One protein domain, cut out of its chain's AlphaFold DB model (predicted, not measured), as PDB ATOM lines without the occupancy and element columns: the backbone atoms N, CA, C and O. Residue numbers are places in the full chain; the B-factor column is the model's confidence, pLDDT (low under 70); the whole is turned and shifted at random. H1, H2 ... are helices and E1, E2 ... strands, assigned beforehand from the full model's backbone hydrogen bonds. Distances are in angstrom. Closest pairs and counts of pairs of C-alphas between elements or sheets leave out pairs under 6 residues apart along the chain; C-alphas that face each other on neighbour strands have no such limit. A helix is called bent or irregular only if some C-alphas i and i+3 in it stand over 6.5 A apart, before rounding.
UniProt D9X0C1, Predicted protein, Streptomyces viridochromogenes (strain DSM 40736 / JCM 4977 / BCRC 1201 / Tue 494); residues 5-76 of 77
ATOM      1  N   HIS A   5     -15.797  36.339 -16.781       86.94
ATOM      2  CA  HIS A   5     -15.456  37.525 -15.994       86.94
ATOM      3  C   HIS A   5     -16.135  37.493 -14.625       86.94
ATOM      4  O   HIS A   5     -17.127  36.791 -14.419       86.94
ATOM      5  N   ILE A   6     -15.608  38.286 -13.693       87.69
ATOM      6  CA  ILE A   6     -16.188  38.463 -12.361       87.69
ATOM      7  C   ILE A   6     -17.234  39.577 -12.426       87.69
ATOM      8  O   ILE A   6     -16.986  40.657 -12.968       87.69
ATOM      9  N   GLU A   7     -18.401  39.331 -11.845       90.69
ATOM     10  CA  GLU A   7     -19.415  40.348 -11.595       90.69
ATOM     11  C   GLU A   7     -19.615  40.537 -10.098       90.69
ATOM     12  O   GLU A   7     -19.625  39.567  -9.339       90.69
ATOM     13  N   ALA A   8     -19.829  41.787  -9.698       91.12
ATOM     14  CA  ALA A   8     -20.239  42.155  -8.354       91.12
ATOM     15  C   ALA A   8     -21.687  42.666  -8.371       91.12
ATOM     16  O   ALA A   8     -22.084  43.402  -9.278       91.12
ATOM     17  N   TYR A   9     -22.485  42.293  -7.374       91.62
ATOM     18  CA  TYR A   9     -23.828  42.828  -7.181       91.62
ATOM     19  C   TYR A   9     -23.726  44.189  -6.490       91.62
ATOM     20  O   TYR A   9     -23.446  44.283  -5.294       91.62
ATOM     21  N   VAL A  10     -23.917  45.251  -7.270       88.88
ATOM     22  CA  VAL A  10     -23.767  46.646  -6.847       88.88
ATOM     23  C   VAL A  10     -25.078  47.381  -7.108       88.88
ATOM     24  O   VAL A  10     -25.527  47.491  -8.252       88.88
ATOM     25  N   GLY A  11     -25.671  47.920  -6.041       86.56
ATOM     26  CA  GLY A  11     -27.005  48.512  -6.092       86.56
ATOM     27  C   GLY A  11     -28.064  47.422  -6.250       86.56
ATOM     28  O   GLY A  11     -28.266  46.624  -5.338       86.56
ATOM     29  N   ASP A  12     -28.722  47.390  -7.404       89.81
ATOM     30  CA  ASP A  12     -29.794  46.455  -7.759       89.81
ATOM     31  C   ASP A  12     -29.434  45.519  -8.929       89.81
ATOM     32  O   ASP A  12     -30.261  44.711  -9.365       89.81
ATOM     33  N   ARG A  13     -28.189  45.575  -9.420       93.19
ATOM     34  CA  ARG A  13     -27.744  44.832 -10.603       93.19
ATOM     35  C   ARG A  13     -26.345  44.249 -10.457       93.19
ATOM     36  O   ARG A  13     -25.513  44.727  -9.689       93.19
ATOM     37  N   TRP A  14     -26.087  43.221 -11.255       93.19
ATOM     38  CA  TRP A  14     -24.750  42.679 -11.455       93.19
ATOM     39  C   TRP A  14     -23.968  43.579 -12.400       93.19
ATOM     40  O   TRP A  14     -24.486  43.993 -13.434       93.19
ATOM     41  N   GLN A  15     -22.736  43.896 -12.023       91.75
ATOM     42  CA  GLN A  15     -21.858  44.769 -12.785       91.75
ATOM     43  C   GLN A  15     -20.503  44.095 -12.947       91.75
ATOM     44  O   GLN A  15     -19.968  43.524 -11.994       91.75
ATOM     45  N   ARG A  16     -19.941  44.175 -14.151       90.69
ATOM     46  CA  ARG A  16     -18.623  43.616 -14.448       90.69
ATOM     47  C   ARG A  16     -17.550  44.313 -13.616       90.69
ATOM     48  O   ARG A  16     -17.433  45.539 -13.672       90.69
ATOM     49  N   VAL A  17     -16.772  43.524 -12.882       88.94
ATOM     50  CA  VAL A  17     -15.643  43.999 -12.080       88.94
ATOM     51  C   VAL A  17     -14.469  44.314 -13.002       88.94
ATOM     52  O   VAL A  17     -14.106  43.512 -13.861       88.94
ATOM     53  N   VAL A  18     -13.896  45.498 -12.814       88.75
ATOM     54  CA  VAL A  18     -12.682  45.982 -13.487       88.75
ATOM     55  C   VAL A  18     -11.502  45.978 -12.520       88.75
ATOM     56  O   VAL A  18     -10.371  45.770 -12.939       88.75
ATOM     57  N   ARG A  19     -11.764  46.152 -11.221       88.75
ATOM     58  CA  ARG A  19     -10.761  46.050 -10.161       88.75
ATOM     59  C   ARG A  19     -11.396  45.542  -8.874       88.75
ATOM     60  O   ARG A  19     -12.492  45.968  -8.521       88.75
ATOM     61  N   LEU A  20     -10.701  44.657  -8.172       87.19
ATOM     62  CA  LEU A  20     -11.102  44.052  -6.906       87.19
ATOM     63  C   LEU A  20      -9.955  44.222  -5.898       87.19
ATOM     64  O   LEU A  20      -9.041  43.408  -5.829       87.19
ATOM     65  N   GLY A  21      -9.958  45.307  -5.130       86.06
ATOM     66  CA  GLY A  21      -8.818  45.688  -4.294       86.06
ATOM     67  C   GLY A  21      -7.561  45.895  -5.144       86.06
ATOM     68  O   GLY A  21      -7.558  46.712  -6.065       86.06
ATOM     69  N   ASP A  22      -6.503  45.142  -4.857       83.44
ATOM     70  CA  ASP A  22      -5.268  45.131  -5.659       83.44
ATOM     71  C   ASP A  22      -5.275  44.081  -6.781       83.44
ATOM     72  O   ASP A  22      -4.334  44.013  -7.568       83.44
ATOM     73  N   TYR A  23      -6.332  43.271  -6.878       80.50
ATOM     74  CA  TYR A  23      -6.524  42.330  -7.974       80.50
ATOM     75  C   TYR A  23      -7.166  43.045  -9.167       80.50
ATOM     76  O   TYR A  23      -8.228  43.660  -9.045       80.50
ATOM     77  N   GLU A  24      -6.529  42.959 -10.333       81.69
ATOM     78  CA  GLU A  24      -7.055  43.473 -11.598       81.69
ATOM     79  C   GLU A  24      -7.485  42.283 -12.469       81.69
ATOM     80  O   GLU A  24      -6.628  41.603 -13.042       81.69
ATOM     81  N   PRO A  25      -8.797  41.982 -12.554       73.50
ATOM     82  CA  PRO A  25      -9.280  40.931 -13.430       73.50
ATOM     83  C   PRO A  25      -8.933  41.252 -14.891       73.50
ATOM     84  O   PRO A  25      -9.039  42.403 -15.323       73.50
ATOM     85  N   PRO A  26      -8.592  40.248 -15.708       68.38
ATOM     86  CA  PRO A  26      -8.248  40.460 -17.106       68.38
ATOM     87  C   PRO A  26      -9.385  41.120 -17.906       68.38
ATOM     88  O   PRO A  26     -10.532  40.662 -17.944       68.38
ATOM     89  N   SER A  27      -9.039  42.188 -18.629       59.66
ATOM     90  CA  SER A  27      -9.970  43.121 -19.285       59.66
ATOM     91  C   SER A  27     -10.771  42.526 -20.455       59.66
ATOM     92  O   SER A  27     -11.688  43.170 -20.966       59.66
ATOM     93  N   GLY A  28     -10.492  41.288 -20.866       57.91
ATOM     94  CA  GLY A  28     -11.165  40.586 -21.970       57.91
ATOM     95  C   GLY A  28     -11.871  39.288 -21.577       57.91
ATOM     96  O   GLY A  28     -12.342  38.583 -22.460       57.91
ATOM     97  N   GLY A  29     -11.919  38.966 -20.279       55.44
ATOM     98  CA  GLY A  29     -12.224  37.614 -19.829       55.44
ATOM     99  C   GLY A  29     -11.028  36.735 -20.148       55.44
ATOM    100  O   GLY A  29     -10.879  36.230 -21.254       55.44
ATOM    101  N   ALA A  30     -10.119  36.616 -19.197       61.38
ATOM    102  CA  ALA A  30      -9.098  35.600 -19.272       61.38
ATOM    103  C   ALA A  30      -9.272  34.723 -18.036       61.38
ATOM    104  O   ALA A  30      -9.361  35.227 -16.922       61.38
ATOM    105  N   TRP A  31      -9.295  33.425 -18.314       56.88
ATOM    106  CA  TRP A  31      -8.921  32.308 -17.454       56.88
ATOM    107  C   TRP A  31     -10.031  31.277 -17.309       56.88
ATOM    108  O   TRP A  31     -11.229  31.549 -17.342       56.88
ATOM    109  N   ASP A  32      -9.526  30.061 -17.363       65.31
ATOM    110  CA  ASP A  32     -10.162  28.765 -17.406       65.31
ATOM    111  C   ASP A  32     -10.791  28.416 -16.046       65.31
ATOM    112  O   ASP A  32     -11.158  29.293 -15.263       65.31
ATOM    113  N   GLU A  33     -10.954  27.123 -15.771       58.03
ATOM    114  CA  GLU A  33     -11.554  26.570 -14.550       58.03
ATOM    115  C   GLU A  33     -10.946  27.138 -13.244       58.03
ATOM    116  O   GLU A  33     -11.623  27.129 -12.219       58.03
ATOM    117  N   ASN A  34      -9.739  27.724 -13.285       72.69
ATOM    118  CA  ASN A  34      -9.041  28.287 -12.121       72.69
ATOM    119  C   ASN A  34      -9.584  29.642 -11.629       72.69
ATOM    120  O   ASN A  34      -9.258  30.064 -10.520       72.69
ATOM    121  N   LEU A  35     -10.420  30.342 -12.410       76.38
ATOM    122  CA  LEU A  35     -10.899  31.683 -12.033       76.38
ATOM    123  C   LEU A  35     -11.807  31.661 -10.789       76.38
ATOM    124  O   LEU A  35     -11.863  32.638 -10.040       76.38
ATOM    125  N   MET A  36     -12.519  30.553 -10.554       78.94
ATOM    126  CA  MET A  36     -13.329  30.399  -9.341       78.94
ATOM    127  C   MET A  36     -12.440  30.273  -8.102       78.94
ATOM    128  O   MET A  36     -12.653  30.990  -7.128       78.94
ATOM    129  N   ASP A  37     -11.414  29.425  -8.171       81.62
ATOM    130  CA  ASP A  37     -10.485  29.194  -7.063       81.62
ATOM    131  C   ASP A  37      -9.709  30.470  -6.704       81.62
ATOM    132  O   ASP A  37      -9.496  30.767  -5.525       81.62
ATOM    133  N   GLU A  38      -9.329  31.275  -7.702       81.94
ATOM    134  CA  GLU A  38      -8.710  32.587  -7.481       81.94
ATOM    135  C   GLU A  38      -9.642  33.568  -6.777       81.94
ATOM    136  O   GLU A  38      -9.234  34.220  -5.811       81.94
ATOM    137  N   LEU A  39     -10.893  33.665  -7.238       83.56
ATOM    138  CA  LEU A  39     -11.892  34.541  -6.634       83.56
ATOM    139  C   LEU A  39     -12.155  34.138  -5.180       83.56
ATOM    140  O   LEU A  39     -12.143  34.992  -4.293       83.56
ATOM    141  N   GLU A  40     -12.352  32.847  -4.917       84.25
ATOM    142  CA  GLU A  40     -12.557  32.331  -3.563       84.25
ATOM    143  C   GLU A  40     -11.341  32.594  -2.669       84.25
ATOM    144  O   GLU A  40     -11.495  33.093  -1.550       84.25
ATOM    145  N   THR A  41     -10.129  32.347  -3.176       85.25
ATOM    146  CA  THR A  41      -8.876  32.608  -2.453       85.25
ATOM    147  C   THR A  41      -8.725  34.090  -2.115       85.25
ATOM    148  O   THR A  41      -8.402  34.439  -0.977       85.25
ATOM    149  N   PHE A  42      -8.999  34.979  -3.074       84.12
ATOM    150  CA  PHE A  42      -8.926  36.419  -2.857       84.12
ATOM    151  C   PHE A  42      -9.931  36.877  -1.793       84.12
ATOM    152  O   PHE A  42      -9.561  37.605  -0.869       84.12
ATOM    153  N   LEU A  43     -11.190  36.438  -1.894       83.75
ATOM    154  CA  LEU A  43     -12.246  36.808  -0.946       83.75
ATOM    155  C   LEU A  43     -11.970  36.260   0.462       83.75
ATOM    156  O   LEU A  43     -12.268  36.934   1.449       83.75
ATOM    157  N   ALA A  44     -11.368  35.073   0.571       84.12
ATOM    158  CA  ALA A  44     -10.965  34.491   1.848       84.12
ATOM    159  C   ALA A  44      -9.780  35.230   2.492       84.12
ATOM    160  O   ALA A  44      -9.731  35.355   3.716       84.12
ATOM    161  N   ALA A  45      -8.839  35.742   1.691       83.69
ATOM    162  CA  ALA A  45      -7.699  36.515   2.186       83.69
ATOM    163  C   ALA A  45      -8.085  37.948   2.598       83.69
ATOM    164  O   ALA A  45      -7.475  38.524   3.499       83.69
ATOM    165  N   ASN A  46      -9.121  38.516   1.974       77.69
ATOM    166  CA  ASN A  46      -9.556  39.898   2.174       77.69
ATOM    167  C   ASN A  46     -10.849  39.970   2.998       77.69
ATOM    168  O   ASN A  46     -11.906  40.368   2.516       77.69
ATOM    169  N   LEU A  47     -10.750  39.612   4.281       75.69
ATOM    170  CA  LEU A  47     -11.886  39.635   5.214       75.69
ATOM    171  C   LEU A  47     -12.285  41.043   5.680       75.69
ATOM    172  O   LEU A  47     -13.318  41.182   6.328       75.69
ATOM    173  N   GLY A  48     -11.467  42.065   5.413       78.56
ATOM    174  CA  GLY A  48     -11.748  43.466   5.739       78.56
ATOM    175  C   GLY A  48     -12.517  44.194   4.632       78.56
ATOM    176  O   GLY A  48     -12.909  43.577   3.646       78.56
ATOM    177  N   PRO A  49     -12.743  45.511   4.768       81.12
ATOM    178  CA  PRO A  49     -13.309  46.294   3.685       81.12
ATOM    179  C   PRO A  49     -12.349  46.371   2.497       81.12
ATOM    180  O   PRO A  49     -11.160  46.628   2.689       81.12
ATOM    181  N   PHE A  50     -12.857  46.208   1.279       84.75
ATOM    182  CA  PHE A  50     -12.065  46.351   0.056       84.75
ATOM    183  C   PHE A  50     -12.816  47.148  -1.010       84.75
ATOM    184  O   PHE A  50     -14.049  47.210  -1.023       84.75
ATOM    185  N   TRP A  51     -12.044  47.816  -1.867       89.06
ATOM    186  CA  TRP A  51     -12.560  48.682  -2.925       89.06
ATOM    187  C   TRP A  51     -12.814  47.897  -4.203       89.06
ATOM    188  O   TRP A  51     -12.030  47.011  -4.535       89.06
ATOM    189  N   ILE A  52     -13.884  48.218  -4.924       88.69
ATOM    190  CA  ILE A  52     -14.230  47.531  -6.173       88.69
ATOM    191  C   ILE A  52     -14.606  48.542  -7.224       88.69
ATOM    192  O   ILE A  52     -15.594  49.241  -7.035       88.69
ATOM    193  N   ASP A  53     -13.904  48.535  -8.349       91.38
ATOM    194  CA  ASP A  53     -14.298  49.299  -9.525       91.38
ATOM    195  C   ASP A  53     -15.070  48.391 -10.478       91.38
ATOM    196  O   ASP A  53     -14.659  47.259 -10.768       91.38
ATOM    197  N   THR A  54     -16.195  48.886 -10.983       90.31
ATOM    198  CA  THR A  54     -16.998  48.196 -11.997       90.31
ATOM    199  C   THR A  54     -17.063  49.034 -13.267       90.31
ATOM    200  O   THR A  54     -16.817  50.239 -13.246       90.31
ATOM    201  N   ALA A  55     -17.432  48.409 -14.387       87.12
ATOM    202  CA  ALA A  55     -17.586  49.114 -15.663       87.12
ATOM    203  C   ALA A  55     -18.591  50.283 -15.581       87.12
ATOM    204  O   ALA A  55     -18.412  51.306 -16.235       87.12
ATOM    205  N   ASP A  56     -19.618  50.132 -14.744       87.44
ATOM    206  CA  ASP A  56     -20.682  51.118 -14.548       87.44
ATOM    207  C   ASP A  56     -20.433  52.072 -13.367       87.44
ATOM    208  O   ASP A  56     -21.133  53.076 -13.229       87.44
ATOM    209  N   ASN A  57     -19.462  51.771 -12.499       84.12
ATOM    210  CA  ASN A  57     -19.084  52.611 -11.370       84.12
ATOM    211  C   ASN A  57     -17.549  52.696 -11.250       84.12
ATOM    212  O   ASN A  57     -16.943  51.999 -10.431       84.12
ATOM    213  N   PRO A  58     -16.910  53.557 -12.061       79.06
ATOM    214  CA  PRO A  58     -15.452  53.639 -12.170       79.06
ATOM    215  C   PRO A  58     -14.781  54.336 -10.978       79.06
ATOM    216  O   PRO A  58     -13.560  54.343 -10.883       79.06
ATOM    217  N   HIS A  59     -15.560  54.963 -10.092       82.12
ATOM    218  CA  HIS A  59     -15.060  55.509  -8.824       82.12
ATOM    219  C   HIS A  59     -15.054  54.467  -7.700       82.12
ATOM    220  O   HIS A  59     -14.489  54.714  -6.633       82.12
ATOM    221  N   GLY A  60     -15.687  53.327  -7.960       82.88
ATOM    222  CA  GLY A  60     -15.716  52.156  -7.117       82.88
ATOM    223  C   GLY A  60     -16.687  52.202  -5.943       82.88
ATOM    224  O   GLY A  60     -17.353  53.200  -5.659       82.88
ATOM    225  N   VAL A  61     -16.812  51.053  -5.287       85.06
ATOM    226  CA  VAL A  61     -17.727  50.791  -4.174       85.06
ATOM    227  C   VAL A  61     -16.970  50.110  -3.042       85.06
ATOM    228  O   VAL A  61     -16.218  49.162  -3.279       85.06
ATOM    229  N   LEU A  62     -17.208  50.558  -1.803       86.38
ATOM    230  CA  LEU A  62     -16.703  49.870  -0.616       86.38
ATOM    231  C   LEU A  62     -17.567  48.655  -0.334       86.38
ATOM    232  O   LEU A  62     -18.760  48.794  -0.051       86.38
ATOM    233  N   PHE A  63     -16.948  47.488  -0.296       83.06
ATOM    234  CA  PHE A  63     -17.579  46.314   0.277       83.06
ATOM    235  C   PHE A  63     -17.079  46.111   1.697       83.06
ATOM    236  O   PHE A  63     -15.897  46.272   1.980       83.06
ATOM    237  N   GLY A  64     -18.011  45.829   2.608       76.12
ATOM    238  CA  GLY A  64     -17.701  45.511   3.997       76.12
ATOM    239  C   GLY A  64     -17.211  44.068   4.166       76.12
ATOM    240  O   GLY A  64     -17.277  43.275   3.228       76.12
ATOM    241  N   PRO A  65     -16.762  43.700   5.375       70.94
ATOM    242  CA  PRO A  65     -16.317  42.343   5.673       70.94
ATOM    243  C   PRO A  65     -17.426  41.305   5.411       70.94
ATOM    244  O   PRO A  65     -18.593  41.535   5.735       70.94
ATOM    245  N   GLY A  66     -17.062  40.135   4.871       64.69
ATOM    246  CA  GLY A  66     -17.948  38.962   4.831       64.69
ATOM    247  C   GLY A  66     -19.069  38.986   3.783       64.69
ATOM    248  O   GLY A  66     -20.137  38.419   4.016       64.69
ATOM    249  N   VAL A  67     -18.841  39.589   2.612       71.31
ATOM    250  CA  VAL A  67     -19.821  39.665   1.506       71.31
ATOM    251  C   VAL A  67     -19.561  38.764   0.270       71.31
ATOM    252  O   VAL A  67     -19.911  39.172  -0.838       71.31
ATOM    253  N   PRO A  68     -19.049  37.516   0.392       67.56
ATOM    254  CA  PRO A  68     -18.740  36.676  -0.775       67.56
ATOM    255  C   PRO A  68     -19.940  36.423  -1.701       67.56
ATOM    256  O   PRO A  68     -19.779  36.308  -2.909       67.56
ATOM    257  N   ARG A  69     -21.168  36.424  -1.162       76.44
ATOM    258  CA  ARG A  69     -22.416  36.234  -1.932       76.44
ATOM    259  C   ARG A  69     -22.732  37.339  -2.950       76.44
ATOM    260  O   ARG A  69     -23.725  37.230  -3.661       76.44
ATOM    261  N   LEU A  70     -21.953  38.419  -2.962       86.69
ATOM    262  CA  LEU A  70     -22.113  39.529  -3.899       86.69
ATOM    263  C   LEU A  70     -21.211  39.379  -5.125       86.69
ATOM    264  O   LEU A  70     -21.227  40.275  -5.954       86.69
ATOM    265  N   PHE A  71     -20.481  38.268  -5.273       88.31
ATOM    266  CA  PHE A  71     -19.657  37.975  -6.446       88.31
ATOM    267  C   PHE A  71     -20.169  36.751  -7.196       88.31
ATOM    268  O   PHE A  71     -20.676  35.806  -6.592       88.31
ATOM    269  N   ARG A  72     -20.015  36.757  -8.522       88.75
ATOM    270  CA  ARG A  72     -20.247  35.583  -9.372       88.75
ATOM    271  C   ARG A  72     -19.352  35.605 -10.602       88.75
ATOM    272  O   ARG A  72     -18.876  36.664 -11.004       88.75
ATOM    273  N   LEU A  73     -19.209  34.446 -11.238       87.94
ATOM    274  CA  LEU A  73     -18.650  34.345 -12.583       87.94
ATOM    275  C   LEU A  73     -19.768  34.417 -13.626       87.94
ATOM    276  O   LEU A  73     -20.836  33.825 -13.447       87.94
ATOM    277  N   ALA A  74     -19.512  35.126 -14.719       87.75
ATOM    278  CA  ALA A  74     -20.404  35.220 -15.866       87.75
ATOM    279  C   ALA A  74     -19.621  35.023 -17.178       87.75
ATOM    280  O   ALA A  74     -18.426  35.317 -17.222       87.75
ATOM    281  N   PRO A  75     -20.260  34.519 -18.249       85.06
ATOM    282  CA  PRO A  75     -19.637  34.424 -19.568       85.06
ATOM    283  C   PRO A  75     -19.189  35.792 -20.096       85.06
ATOM    284  O   PRO A  75     -19.976  36.738 -20.065       85.06
ATOM    285  N   ALA A  76     -17.980  35.873 -20.650       75.81
ATOM    286  CA  ALA A  76     -17.555  37.034 -21.424       75.81
ATOM    287  C   ALA A  76     -18.274  37.000 -22.785       75.81
ATOM    288  O   ALA A  76     -17.940  36.191 -23.652       75.81
TER     289      ALA A  76
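AT A GLANCE: This is residues 5 to 76 of the 77 residues of the protein "Predicted protein" of Streptomyces viridochromogenes (strain DSM 40736 / JCM 4977 / BCRC 1201 / Tue 494) (UniProt D9X0C1). One strongly twisted sheet of five strands folds back on itself like a half-open book, with the bent strand E2 as its hinge, E3 and E4 in one leaf and E1 and E5 in the other; a single helix, H1, covers part of one face, over E1 and close by E5. The long link of residues 21 to 33 leads from E2 round to the start of the helix. The printed part has 72 residues, with one named helix and five named strands in the order E1, E2, H1, E3, E4, E5, and its class is mixed, helices and strands. The sheet runs E4, E3, E2, E1, E5 and is antiparallel throughout. The whole is compact and rounded, with a radius of gyration of the C-alphas of 11.1 A and spans of 28 by 26 by 20 A.

IN THESE COORDINATES: Within the sheet, the longest strand by residues is E2, residues 13 to 20, 17.1 A from first to last C-alpha; it bends by 69 degrees at residue 17. E1 is residues 5 to 10, 15.4 A long, and begins at C-alpha 5 at (-15.456, 37.525, -15.994). E5 is residues 71 to 75, 13.6 A long, and ends at C-alpha 75 at (-19.637, 34.424, -19.568). E3 is residues 50 to 54, 13.2 A long, and E4 is residues 57 to 63, 13.3 A long. The helix H1 is residues 34 to 45, 16.6 A long, and begins at C-alpha 34 at (-9.041, 28.287, -12.121).

HOW THE PARTS SIT: The sheet is a folded sheet, one sheet bent back on itself into two leaves: E4 and E3 face E1 and E5, with 12 pairs of C-alphas within 11 A and E2 as the hinge. The pairing of E2 is staggered: residues 13 to 16 pair with E1 and residues 17 to 20 with E3. E1 and E2 form a hairpin, with N 8 and O 15 at 2.9 A and N 15 and O 8 at 2.9 A. E3 and E2 are antiparallel, with N 18 and O 53 at 2.8 A and N 53 and O 19 at 2.9 A. E3 and E4 form a second hairpin, with N 61 and O 52 at 2.8 A. E1 and E5 are antiparallel, with N 7 and O 72 at 2.8 A and N 74 and O 5 at 2.9 A. E4 and E5 are the edge strands and are apart; E3 and E5 are apart too. Between the leaves, the closest C-alphas of E1 and E4, those of Val 10 and Val 61, are 7.8 A apart. H1 is on the sheet at a height over the sheet of 9.2 A. It lies over E1, and only just not over E5, on which 2 of its C-alphas fall. On the local plane H1 stands at 27 degrees to E1, along the strands. The closest C-alphas of H1 and E5 are those of Met 36 and Leu 73, 7.4 A apart. In H1 each O i to N i+4 pair is within hydrogen-bond range.

THE WHOLE: The two C-alphas farthest apart, those of Glu 33 and His 59, are 29.7 A apart, while those of His 5 and Ala 76, the first and last printed, are 5.8 A apart. The printed part has no cut. The link from E2 to H1, 13 residues, is long; the link from E4 to E5, 7 residues, is short, and the others are tight. The mean pLDDT of the printed part is 81.2, and it is under 70 at residues 26 to 33, residue 66 and residue 68.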